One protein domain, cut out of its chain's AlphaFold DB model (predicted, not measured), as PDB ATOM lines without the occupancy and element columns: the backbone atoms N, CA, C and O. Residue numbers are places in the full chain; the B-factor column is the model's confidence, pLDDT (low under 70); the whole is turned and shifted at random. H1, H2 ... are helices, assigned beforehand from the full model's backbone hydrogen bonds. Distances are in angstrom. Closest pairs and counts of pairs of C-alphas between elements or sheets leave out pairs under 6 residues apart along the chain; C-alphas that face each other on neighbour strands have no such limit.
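What this domain is: This is residues 52 to 146 of the 360 residues of an uncharacterized protein of Clostridium sp. 26_21 (UniProt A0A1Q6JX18). Three longer helices, H1, H2 and H4, form a loose triangle, H1 crossing H4 steeply; the short H3 and two long loops gather round one end. The printed part has 95 residues with four named helices, H1 to H4 in order, and no named strand: all helix. It is compact, with a radius of gyration of the C-alphas of 13.6 A, yet elongated, spanning 42 by 25 by 19 A.

How they stand to each other: H1, residues 52 to 67, touches H4, residues 131 to 145, the same way at a steep tilt of 48 degrees; their closest C-alphas, Leu 61 and Ile 138, are 5.3 A apart. H2, residues 74 to 90, touches H3, residues 103 to 111, with residues 87 to 90 alone; the closest C-alphas are those of Lys 90 and Ala 105, 5.4 A. H1 and H3 are apart. In all four helices every O i to N i+4 pair is within hydrogen-bond range.

Where its parts are: H1 begins at C-alpha 52 (126.295, 96.208, 129.099) and is 22.9 A long; H2 is 24.2 A, H3 12.4 A. H4, 21.3 A, ends at C-alpha 145 (144.352, 109.997, 125.945).

The domain as a whole: The links H2 to H3 and H3 to H4 are long. The printed part has no cut, and no printed residue is under 70 in pLDDT.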
ATOM      1  N   GLU A  52     127.131  95.007 129.117       71.75
ATOM      2  CA  GLU A  52     126.295  96.208 129.099       71.75
ATOM      3  C   GLU A  52     126.903  97.347 129.933       71.75
ATOM      4  O   GLU A  52     127.066  98.456 129.417       71.75
ATOM      5  N   LEU A  53     127.359  97.074 131.163       80.44
ATOM      6  CA  LEU A  53     127.995  98.084 132.017       80.44
ATOM      7  C   LEU A  53     129.304  98.604 131.397       80.44
ATOM      8  O   LEU A  53     129.568  99.805 131.400       80.44
ATOM      9  N   ASN A  54     130.088  97.718 130.776       85.38
ATOM     10  CA  ASN A  54     131.313  98.091 130.066       85.38
ATOM     11  C   ASN A  54     131.018  99.023 128.871       85.38
ATOM     12  O   ASN A  54     131.742  99.990 128.625       85.38
ATOM     13  N   SER A  55     129.923  98.781 128.142       89.38
ATOM     14  CA  SER A  55     129.498  99.670 127.052       89.38
ATOM     15  C   SER A  55     129.101 101.063 127.559       89.38
ATOM     16  O   SER A  55     129.562 102.066 127.010       89.38
ATOM     17  N   ALA A  56     128.359 101.132 128.669       93.25
ATOM     18  CA  ALA A  56     127.972 102.389 129.299       93.25
ATOM     19  C   ALA A  56     129.194 103.159 129.841       93.25
ATOM     20  O   ALA A  56     129.276 104.380 129.708       93.25
ATOM     21  N   PHE A  57     130.189 102.458 130.398       94.94
ATOM     22  CA  PHE A  57     131.438 103.068 130.874       94.94
ATOM     23  C   PHE A  57     132.216 103.726 129.726       94.94
ATOM     24  O   PHE A  57     132.708 104.849 129.867       94.94
ATOM     25  N   LYS A  58     132.281 103.066 128.562       95.19
ATOM     26  CA  LYS A  58     132.894 103.628 127.346       95.19
ATOM     27  C   LYS A  58     132.157 104.867 126.848       95.19
ATOM     28  O   LYS A  58     132.805 105.840 126.468       95.19
ATOM     29  N   GLU A  59     130.826 104.860 126.868       95.25
ATOM     30  CA  GLU A  59     130.029 106.026 126.477       95.25
ATOM     31  C   GLU A  59     130.282 107.222 127.408       95.25
ATOM     32  O   GLU A  59     130.509 108.339 126.937       95.25
ATOM     33  N   ALA A  60     130.336 106.988 128.721       97.00
ATOM     34  CA  ALA A  60     130.648 108.027 129.697       97.00
ATOM     35  C   ALA A  60     132.065 108.596 129.526       97.00
ATOM     36  O   ALA A  60     132.243 109.816 129.569       97.00
ATOM     37  N   LEU A  61     133.063 107.742 129.268       97.06
ATOM     38  CA  LEU A  61     134.422 108.185 128.949       97.06
ATOM     39  C   LEU A  61     134.449 109.039 127.673       97.06
ATOM     40  O   LEU A  61     135.000 110.139 127.689       97.06
ATOM     41  N   ASN A  62     133.809 108.582 126.593       96.56
ATOM     42  CA  ASN A  62     133.728 109.335 125.338       96.56
ATOM     43  C   ASN A  62     133.073 110.703 125.543       96.56
ATOM     44  O   ASN A  62     133.551 111.709 125.021       96.56
ATOM     45  N   LYS A  63     132.011 110.771 126.351       96.81
ATOM     46  CA  LYS A  63     131.354 112.033 126.698       96.81
ATOM     47  C   LYS A  63     132.304 112.996 127.412       96.81
ATOM     48  O   LYS A  63     132.313 114.182 127.091       96.81
ATOM     49  N   ILE A  64     133.113 112.499 128.350       97.06
ATOM     50  CA  ILE A  64     134.123 113.307 129.046       97.06
ATOM     51  C   ILE A  64     135.193 113.801 128.072       97.06
ATOM     52  O   ILE A  64     135.492 114.989 128.089       97.06
ATOM     53  N   LEU A  65     135.720 112.937 127.201       96.06
ATOM     54  CA  LEU A  65     136.741 113.308 126.213       96.06
ATOM     55  C   LEU A  65     136.236 114.362 125.214       96.06
ATOM     56  O   LEU A  65     136.973 115.267 124.840       96.06
ATOM     57  N   VAL A  66     134.964 114.286 124.810       95.56
ATOM     58  CA  VAL A  66     134.350 115.282 123.916       95.56
ATOM     59  C   VAL A  66     134.141 116.624 124.621       95.56
ATOM     60  O   VAL A  66     134.385 117.674 124.028       95.56
ATOM     61  N   LEU A  67     133.675 116.613 125.873       95.31
ATOM     62  CA  LEU A  67     133.415 117.839 126.636       95.31
ATOM     63  C   LEU A  67     134.698 118.515 127.131       95.31
ATOM     64  O   LEU A  67     134.740 119.740 127.237       95.31
ATOM     65  N   TYR A  68     135.721 117.720 127.434       95.81
ATOM     66  CA  TYR A  68     136.993 118.147 128.007       95.81
ATOM     67  C   TYR A  68     138.143 117.552 127.184       95.81
ATOM     68  O   TYR A  68     138.820 116.637 127.640       95.81
ATOM     69  N   PRO A  69     138.381 118.047 125.959       92.88
ATOM     70  CA  PRO A  69     139.364 117.461 125.049       92.88
ATOM     71  C   PRO A  69     140.818 117.766 125.431       92.88
ATOM     72  O   PRO A  69     141.733 117.342 124.729       92.88
ATOM     73  N   ALA A  70     141.046 118.580 126.469       89.50
ATOM     74  CA  ALA A  70     142.368 118.981 126.940       89.50
ATOM     75  C   ALA A  70     143.278 119.482 125.803       89.50
ATOM     76  O   ALA A  70     144.445 119.098 125.695       89.50
ATOM     77  N   SER A  71     142.708 120.350 124.955       79.75
ATOM     78  CA  SER A  71     143.330 120.858 123.723       79.75
ATOM     79  C   SER A  71     144.737 121.436 123.938       79.75
ATOM     80  O   SER A  71     145.105 121.844 125.040       79.75
ATOM     81  N   ALA A  72     145.517 121.558 122.856       71.12
ATOM     82  CA  ALA A  72     146.926 121.978 122.890       71.12
ATOM     83  C   ALA A  72     147.204 123.319 123.613       71.12
ATOM     84  O   ALA A  72     148.336 123.592 124.018       71.12
ATOM     85  N   ASN A  73     146.194 124.173 123.808       84.81
ATOM     86  CA  ASN A  73     146.345 125.381 124.610       84.81
ATOM     87  C   ASN A  73     146.441 125.043 126.111       84.81
ATOM     88  O   ASN A  73     145.450 124.674 126.738       84.81
ATOM     89  N   LYS A  74     147.607 125.304 126.726       84.81
ATOM     90  CA  LYS A  74     147.880 125.057 128.159       84.81
ATOM     91  C   LYS A  74     146.833 125.636 129.120       84.81
ATOM     92  O   LYS A  74     146.608 125.061 130.183       84.81
ATOM     93  N   LYS A  75     146.214 126.781 128.807       83.06
ATOM     94  CA  LYS A  75     145.185 127.377 129.678       83.06
ATOM     95  C   LYS A  75     143.880 126.580 129.617       83.06
ATOM     96  O   LYS A  75     143.313 126.306 130.670       83.06
ATOM     97  N   ALA A  76     143.453 126.198 128.415       84.31
ATOM     98  CA  ALA A  76     142.266 125.370 128.200       84.31
ATOM     99  C   ALA A  76     142.472 123.953 128.758       84.31
ATOM    100  O   ALA A  76     141.637 123.447 129.495       84.31
ATOM    101  N   GLN A  77     143.650 123.367 128.541       90.62
ATOM    102  CA  GLN A  77     144.024 122.083 129.131       90.62
ATOM    103  C   GLN A  77     143.918 122.089 130.662       90.62
ATOM    104  O   GLN A  77     143.360 121.172 131.254       90.62
ATOM    105  N   ARG A  78     144.419 123.139 131.325       89.06
ATOM    106  CA  ARG A  78     144.314 123.264 132.787       89.06
ATOM    107  C   ARG A  78     142.867 123.371 133.262       89.06
ATOM    108  O   ARG A  78     142.548 122.803 134.306       89.06
ATOM    109  N   SER A  79     142.009 124.105 132.548       91.69
ATOM    110  CA  SER A  79     140.588 124.176 132.906       91.69
ATOM    111  C   SER A  79     139.894 122.835 132.712       91.69
ATOM    112  O   SER A  79     139.185 122.409 133.618       91.69
ATOM    113  N   ASP A  80     140.172 122.140 131.611       94.50
ATOM    114  CA  ASP A  80     139.599 120.828 131.305       94.50
ATOM    115  C   ASP A  80     140.010 119.800 132.363       94.50
ATOM    116  O   ASP A  80     139.161 119.149 132.970       94.50
ATOM    117  N   PHE A  81     141.303 119.738 132.696       94.75
ATOM    118  CA  PHE A  81     141.806 118.887 133.775       94.75
ATOM    119  C   PHE A  81     141.144 119.207 135.113       94.75
ATOM    120  O   PHE A  81     140.752 118.290 135.827       94.75
ATOM    121  N   SER A  82     140.971 120.487 135.450       92.88
ATOM    122  CA  SER A  82     140.279 120.896 136.677       92.88
ATOM    123  C   SER A  82     138.815 120.434 136.696       92.88
ATOM    124  O   SER A  82     138.323 119.957 137.722       92.88
ATOM    125  N   SER A  83     138.118 120.522 135.560       95.00
ATOM    126  CA  SER A  83     136.740 120.054 135.418       95.00
ATOM    127  C   SER A  83     136.625 118.541 135.594       95.00
ATOM    128  O   SER A  83     135.803 118.093 136.394       95.00
ATOM    129  N   VAL A  84     137.482 117.758 134.932       96.31
ATOM    130  CA  VAL A  84     137.495 116.291 135.067       96.31
ATOM    131  C   VAL A  84     137.881 115.871 136.485       96.31
ATOM    132  O   VAL A  84     137.209 115.031 137.081       96.31
ATOM    133  N   LEU A  85     138.881 116.521 137.087       94.56
ATOM    134  CA  LEU A  85     139.262 116.309 138.485       94.56
ATOM    135  C   LEU A  85     138.074 116.531 139.432       94.56
ATOM    136  O   LEU A  85     137.834 115.729 140.331       94.56
ATOM    137  N   SER A  86     137.311 117.609 139.218       93.94
ATOM    138  CA  SER A  86     136.129 117.931 140.020       93.94
ATOM    139  C   SER A  86     135.005 116.910 139.845       93.94
ATOM    140  O   SER A  86     134.358 116.559 140.831       93.94
ATOM    141  N   ILE A  87     134.774 116.432 138.618       95.56
ATOM    142  CA  ILE A  87     133.798 115.376 138.318       95.56
ATOM    143  C   ILE A  87     134.152 114.108 139.093       95.56
ATOM    144  O   ILE A  87     133.322 113.612 139.849       95.56
ATOM    145  N   LEU A  88     135.396 113.636 138.968       96.06
ATOM    146  CA  LEU A  88     135.844 112.412 139.630       96.06
ATOM    147  C   LEU A  88     135.791 112.550 141.155       96.06
ATOM    148  O   LEU A  88     135.194 111.713 141.815       96.06
ATOM    149  N   LEU A  89     136.299 113.650 141.724       93.94
ATOM    150  CA  LEU A  89     136.266 113.876 143.176       93.94
ATOM    151  C   LEU A  89     134.852 113.899 143.766       93.94
ATOM    152  O   LEU A  89     134.664 113.472 144.902       93.94
ATOM    153  N   LYS A  90     133.849 114.385 143.026       94.50
ATOM    154  CA  LYS A  90     132.447 114.351 143.478       94.50
ATOM    155  C   LYS A  90     131.875 112.933 143.536       94.50
ATOM    156  O   LYS A  90     130.874 112.729 144.214       94.50
ATOM    157  N   LEU A  91     132.506 111.978 142.855       94.50
ATOM    158  CA  LEU A  91     132.193 110.550 142.917       94.50
ATOM    159  C   LEU A  91     133.028 109.806 143.972       94.50
ATOM    160  O   LEU A  91     132.919 108.586 144.083       94.50
ATOM    161  N   ASN A  92     133.808 110.517 144.796       92.12
ATOM    162  CA  ASN A  92     134.431 109.952 145.990       92.12
ATOM    163  C   ASN A  92     133.377 109.698 147.076       92.12
ATOM    164  O   ASN A  92     133.165 110.510 147.980       92.12
ATOM    165  N   ILE A  93     132.679 108.579 146.940       90.94
ATOM    166  CA  ILE A  93     131.618 108.160 147.844       90.94
ATOM    167  C   ILE A  93     132.150 107.240 148.949       90.94
ATOM    168  O   ILE A  93     133.072 106.452 148.746       90.94
ATOM    169  N   ASP A  94     131.518 107.313 150.117       88.88
ATOM    170  CA  ASP A  94     131.712 106.341 151.191       88.88
ATOM    171  C   ASP A  94     130.890 105.091 150.873       88.88
ATOM    172  O   ASP A  94     129.664 105.099 151.018       88.88
ATOM    173  N   ILE A  95     131.569 104.050 150.398       87.50
ATOM    174  CA  ILE A  95     130.981 102.789 149.936       87.50
ATOM    175  C   ILE A  95     130.390 101.988 151.107       87.50
ATOM    176  O   ILE A  95     129.367 101.327 150.937       87.50
ATOM    177  N   GLU A  96     130.983 102.096 152.297       86.62
ATOM    178  CA  GLU A  96     130.599 101.340 153.495       86.62
ATOM    179  C   GLU A  96     129.382 101.949 154.198       86.62
ATOM    180  O   GLU A  96     128.634 101.257 154.893       86.62
ATOM    181  N   SER A  97     129.141 103.248 153.999       88.12
ATOM    182  CA  SER A  97     127.978 103.909 154.580       88.12
ATOM    183  C   SER A  97     126.662 103.276 154.107       88.12
ATOM    184  O   SER A  97     126.457 103.116 152.902       88.12
ATOM    185  N   PRO A  98     125.678 103.047 154.994       87.00
ATOM    186  CA  PRO A  98     124.331 102.652 154.580       87.00
ATOM    187  C   PRO A  98     123.547 103.811 153.942       87.00
ATOM    188  O   PRO A  98     122.445 103.616 153.432       87.00
ATOM    189  N   LYS A  99     124.079 105.040 153.992       90.31
ATOM    190  CA  LYS A  99     123.436 106.214 153.401       90.31
ATOM    191  C   LYS A  99     123.439 106.120 151.876       90.31
ATOM    192  O   LYS A  99     124.413 105.660 151.266       90.31
ATOM    193  N   ALA A 100     122.360 106.627 151.281       89.81
ATOM    194  CA  ALA A 100     122.259 106.828 149.844       89.81
ATOM    195  C   ALA A 100     123.390 107.731 149.328       89.81
ATOM    196  O   ALA A 100     123.982 108.517 150.078       89.81
ATOM    197  N   VAL A 101     123.678 107.612 148.034       91.94
ATOM    198  CA  VAL A 101     124.637 108.483 147.357       91.94
ATOM    199  C   VAL A 101     124.165 109.934 147.467       91.94
ATOM    200  O   VAL A 101     122.973 110.231 147.400       91.94
ATOM    201  N   SER A 102     125.106 110.847 147.718       93.25
ATOM    202  CA  SER A 102     124.772 112.262 147.891       93.25
ATOM    203  C   SER A 102     124.126 112.836 146.627       93.25
ATOM    204  O   SER A 102     124.476 112.446 145.517       93.25
ATOM    205  N   GLU A 103     123.259 113.840 146.775       93.88
ATOM    206  CA  GLU A 103     122.631 114.521 145.631       93.88
ATOM    207  C   GLU A 103     123.672 115.099 144.652       93.88
ATOM    208  O   GLU A 103     123.462 115.136 143.442       93.88
ATOM    209  N   THR A 104     124.827 115.533 145.169       93.50
ATOM    210  CA  THR A 104     125.922 116.053 144.337       93.50
ATOM    211  C   THR A 104     126.543 114.957 143.477       93.50
ATOM    212  O   THR A 104     126.788 115.185 142.294       93.50
ATOM    213  N   ALA A 105     126.777 113.778 144.053       94.38
ATOM    214  CA  ALA A 105     127.293 112.625 143.325       94.38
ATOM    215  C   ALA A 105     126.254 112.097 142.322       94.38
ATOM    216  O   ALA A 105     126.599 111.863 141.169       94.38
ATOM    217  N   GLU A 106     124.975 112.033 142.699       95.00
ATOM    218  CA  GLU A 106     123.889 111.613 141.803       95.00
ATOM    219  C   GLU A 106     123.752 112.548 140.591       95.00
ATOM    220  O   GLU A 106     123.615 112.093 139.462       95.00
ATOM    221  N   LYS A 107     123.881 113.868 140.780       95.44
ATOM    222  CA  LYS A 107     123.907 114.830 139.661       95.44
ATOM    223  C   LYS A 107     125.064 114.584 138.691       95.44
ATOM    224  O   LYS A 107     124.898 114.796 137.492       95.44
ATOM    225  N   VAL A 108     126.226 114.167 139.198       96.44
ATOM    226  CA  VAL A 108     127.379 113.814 138.360       96.44
ATOM    227  C   VAL A 108     127.140 112.489 137.640       96.44
ATOM    228  O   VAL A 108     127.378 112.413 136.442       96.44
ATOM    229  N   LEU A 109     126.607 111.472 138.316       96.50
ATOM    230  CA  LEU A 109     126.215 110.221 137.660       96.50
ATOM    231  C   LEU A 109     125.206 110.485 136.542       96.50
ATOM    232  O   LEU A 109     125.403 110.032 135.416       96.50
ATOM    233  N   ASN A 110     124.210 111.332 136.804       95.06
ATOM    234  CA  ASN A 110     123.198 111.694 135.823       95.06
ATOM    235  C   ASN A 110     123.797 112.360 134.582       95.06
ATOM    236  O   ASN A 110     123.385 112.059 133.460       95.06
ATOM    237  N   SER A 111     124.794 113.237 134.756       94.94
ATOM    238  CA  SER A 111     125.488 113.855 133.623       94.94
ATOM    239  C   SER A 111     126.321 112.848 132.825       94.94
ATOM    240  O   SER A 111     126.523 113.057 131.628       94.94
ATOM    241  N   LEU A 112     126.727 111.736 133.438       95.50
ATOM    242  CA  LEU A 112     127.401 110.596 132.810       95.50
ATOM    243  C   LEU A 112     126.436 109.502 132.316       95.50
ATOM    244  O   LEU A 112     126.898 108.460 131.873       95.50
ATOM    245  N   ASN A 113     125.123 109.760 132.331       94.69
ATOM    246  CA  ASN A 113     124.064 108.826 131.925       94.69
ATOM    247  C   ASN A 113     123.869 107.605 132.850       94.69
ATOM    248  O   ASN A 113     123.355 106.568 132.428       94.69
ATOM    249  N   PHE A 114     124.232 107.754 134.126       95.44
ATOM    250  CA  PHE A 114     124.006 106.770 135.182       95.44
ATOM    251  C   PHE A 114     123.044 107.282 136.248       95.44
ATOM    252  O   PHE A 114     122.914 108.488 136.442       95.44
ATOM    253  N   THR A 115     122.434 106.366 136.994       94.50
ATOM    254  CA  THR A 115     121.687 106.687 138.216       94.50
ATOM    255  C   THR A 115     121.780 105.557 139.234       94.50
ATOM    256  O   THR A 115     121.870 104.384 138.872       94.50
ATOM    257  N   THR A 116     121.728 105.903 140.521       91.75
ATOM    258  CA  THR A 116     121.591 104.919 141.606       91.75
ATOM    259  C   THR A 116     120.134 104.582 141.925       91.75
ATOM    260  O   THR A 116     119.861 103.751 142.793       91.75
ATOM    261  N   ILE A 117     119.181 105.206 141.225       88.81
ATOM    262  CA  ILE A 117     117.748 104.962 141.379       88.81
ATOM    263  C   ILE A 117     117.346 103.791 140.466       88.81
ATOM    264  O   ILE A 117     117.484 103.889 139.244       88.81
ATOM    265  N   PRO A 118     116.836 102.676 141.017       84.94
ATOM    266  CA  PRO A 118     116.438 101.528 140.212       84.94
ATOM    267  C   PRO A 118     115.248 101.857 139.298       84.94
ATOM    268  O   PRO A 118     114.396 102.676 139.639       84.94
ATOM    269  N   ASN A 119     115.156 101.153 138.164       77.06
ATOM    270  CA  ASN A 119     114.071 101.262 137.175       77.06
ATOM    271  C   ASN A 119     113.941 102.639 136.497       77.06
ATOM    272  O   ASN A 119     112.848 103.036 136.091       77.06
ATOM    273  N   SER A 120     115.045 103.373 136.355       76.44
ATOM    274  CA  SER A 120     115.084 104.526 135.455       76.44
ATOM    275  C   SER A 120     115.009 104.057 134.003       76.44
ATOM    276  O   SER A 120     115.797 103.220 133.574       76.44
ATOM    277  N   ASN A 121     114.074 104.610 133.228       73.56
ATOM    278  CA  ASN A 121     113.921 104.274 131.806       73.56
ATOM    279  C   ASN A 121     114.887 105.050 130.896       73.56
ATOM    280  O   ASN A 121     114.904 104.823 129.690       73.56
ATOM    281  N   THR A 122     115.636 106.013 131.440       79.88
ATOM    282  CA  THR A 122     116.441 106.955 130.646       79.88
ATOM    283  C   THR A 122     117.938 106.838 130.885       79.88
ATOM    284  O   THR A 122     118.704 107.413 130.122       79.88
ATOM    285  N   GLN A 123     118.359 106.158 131.951       89.31
ATOM    286  CA  GLN A 123     119.751 106.109 132.396       89.31
ATOM    287  C   GLN A 123     120.115 104.702 132.844       89.31
ATOM    288  O   GLN A 123     119.268 103.962 133.345       89.31
ATOM    289  N   THR A 124     121.394 104.368 132.716       92.50
ATOM    290  CA  THR A 124     121.910 103.072 133.150       92.50
ATOM    291  C   THR A 124     121.936 103.024 134.674       92.50
ATOM    292  O   THR A 124     122.504 103.903 135.327       92.50
ATOM    293  N   PHE A 125     121.316 102.003 135.258       92.25
ATOM    294  CA  PHE A 125     121.405 101.783 136.696       92.25
ATOM    295  C   PHE A 125     122.836 101.387 137.081       92.25
ATOM    296  O   PHE A 125     123.434 100.530 136.435       92.25
ATOM    297  N   ILE A 126     123.370 102.003 138.136       92.88
ATOM    298  CA  ILE A 126     124.668 101.656 138.718       92.88
ATOM    299  C   ILE A 126     124.534 101.501 140.228       92.88
ATOM    300  O   ILE A 126     123.942 102.335 140.919       92.88
ATOM    301  N   THR A 127     125.096 100.426 140.767       91.12
ATOM    302  CA  THR A 127     125.132 100.218 142.210       91.12
ATOM    303  C   THR A 127     126.234 101.047 142.857       91.12
ATOM    304  O   THR A 127     127.227 101.443 142.246       91.12
ATOM    305  N   LYS A 128     126.102 101.254 144.169       91.19
ATOM    306  CA  LYS A 128     127.106 101.954 144.972       91.19
ATOM    307  C   LYS A 128     128.501 101.306 144.903       91.19
ATOM    308  O   LYS A 128     129.499 102.012 144.989       91.19
ATOM    309  N   LEU A 129     128.555  99.983 144.736       90.06
ATOM    310  CA  LEU A 129     129.795  99.203 144.648       90.06
ATOM    311  C   LEU A 129     130.481  99.318 143.277       90.06
ATOM    312  O   LEU A 129     131.686  99.112 143.186       90.06
ATOM    313  N   GLU A 130     129.740  99.674 142.228       90.75
ATOM    314  CA  GLU A 130     130.252  99.797 140.854       90.75
ATOM    315  C   GLU A 130     130.761 101.214 140.536       90.75
ATOM    316  O   GLU A 130     131.564 101.397 139.623       90.75
ATOM    317  N   ILE A 131     130.361 102.233 141.308       92.88
ATOM    318  CA  ILE A 131     130.838 103.619 141.134       92.88
ATOM    319  C   ILE A 131     132.378 103.724 141.171       92.88
ATOM    320  O   ILE A 131     132.934 104.410 140.312       92.88
ATOM    321  N   PRO A 132     133.106 103.050 142.084       92.19
ATOM    322  CA  PRO A 132     134.568 103.027 142.053       92.19
ATOM    323  C   PRO A 132     135.148 102.484 140.745       92.19
ATOM    324  O   PRO A 132     136.136 103.023 140.248       92.19
ATOM    325  N   GLN A 133     134.522 101.456 140.164       91.94
ATOM    326  CA  GLN A 133     134.951 100.879 138.890       91.94
ATOM    327  C   GLN A 133     134.752 101.884 137.750       91.94
ATOM    328  O   GLN A 133     135.661 102.075 136.946       91.94
ATOM    329  N   LEU A 134     133.617 102.597 137.727       94.31
ATOM    330  CA  LEU A 134     133.365 103.686 136.776       94.31
ATOM    331  C   LEU A 134     134.415 104.798 136.901       94.31
ATOM    332  O   LEU A 134     134.978 105.240 135.899       94.31
ATOM    333  N   VAL A 135     134.698 105.247 138.129       94.50
ATOM    334  CA  VAL A 135     135.700 106.291 138.403       94.50
ATOM    335  C   VAL A 135     137.075 105.861 137.908       94.50
ATOM    336  O   VAL A 135     137.752 106.647 137.246       94.50
ATOM    337  N   LEU A 136     137.484 104.625 138.199       92.56
ATOM    338  CA  LEU A 136     138.776 104.096 137.774       92.56
ATOM    339  C   LEU A 136     138.854 103.949 136.250       92.56
ATOM    340  O   LEU A 136     139.853 104.344 135.651       92.56
ATOM    341  N   PHE A 137     137.787 103.452 135.621       94.31
ATOM    342  CA  PHE A 137     137.692 103.312 134.170       94.31
ATOM    343  C   PHE A 137     137.839 104.664 133.465       94.31
ATOM    344  O   PHE A 137     138.658 104.810 132.558       94.31
ATOM    345  N   ILE A 138     137.093 105.675 133.919       95.62
ATOM    346  CA  ILE A 138     137.175 107.030 133.370       95.62
ATOM    347  C   ILE A 138     138.558 107.631 133.621       95.62
ATOM    348  O   ILE A 138     139.136 108.207 132.704       95.62
ATOM    349  N   PHE A 139     139.092 107.513 134.839       95.75
ATOM    350  CA  PHE A 139     140.403 108.061 135.187       95.75
ATOM    351  C   PHE A 139     141.499 107.492 134.279       95.75
ATOM    352  O   PHE A 139     142.226 108.256 133.646       95.75
ATOM    353  N   ASN A 140     141.566 106.163 134.156       92.12
ATOM    354  CA  ASN A 140     142.561 105.478 133.334       92.12
ATOM    355  C   ASN A 140     142.375 105.787 131.845       92.12
ATOM    356  O   ASN A 140     143.349 106.069 131.148       92.12
ATOM    357  N   GLY A 141     141.134 105.769 131.355       92.94
ATOM    358  CA  GLY A 141     140.825 106.085 129.962       92.94
ATOM    359  C   GLY A 141     141.186 107.523 129.595       92.94
ATOM    360  O   GLY A 141     141.826 107.759 128.575       92.94
ATOM    361  N   TYR A 142     140.853 108.483 130.457       95.38
ATOM    362  CA  TYR A 142     141.173 109.889 130.233       95.38
ATOM    363  C   TYR A 142     142.683 110.151 130.322       95.38
ATOM    364  O   TYR A 142     143.225 110.892 129.507       95.38
ATOM    365  N   GLN A 143     143.387 109.514 131.262       93.50
ATOM    366  CA  GLN A 143     144.846 109.615 131.364       93.50
ATOM    367  C   GLN A 143     145.561 108.966 130.170       93.50
ATOM    368  O   GLN A 143     146.606 109.451 129.748       93.50
ATOM    369  N   LYS A 144     145.003 107.897 129.590       92.81
ATOM    370  CA  LYS A 144     145.550 107.269 128.380       92.81
ATOM    371  C   LYS A 144     145.546 108.228 127.186       92.81
ATOM    372  O   LYS A 144     146.544 108.309 126.479       92.81
ATOM    373  N   GLU A 145     144.455 108.966 126.991       92.75
ATOM    374  CA  GLU A 145     144.352 109.997 125.945       92.75
ATOM    375  C   GLU A 145     145.135 111.273 126.307       92.75
ATOM    376  O   GLU A 145     145.639 111.990 125.439       92.75
ATOM    377  N   HIS A 146     145.280 111.555 127.604       92.69
ATOM    378  CA  HIS A 146     145.963 112.736 128.126       92.69
ATOM    379  C   HIS A 146     146.996 112.365 129.206       92.69
ATOM    380  O   HIS A 146     146.716 112.538 130.394       92.69
TER     381      HIS A 146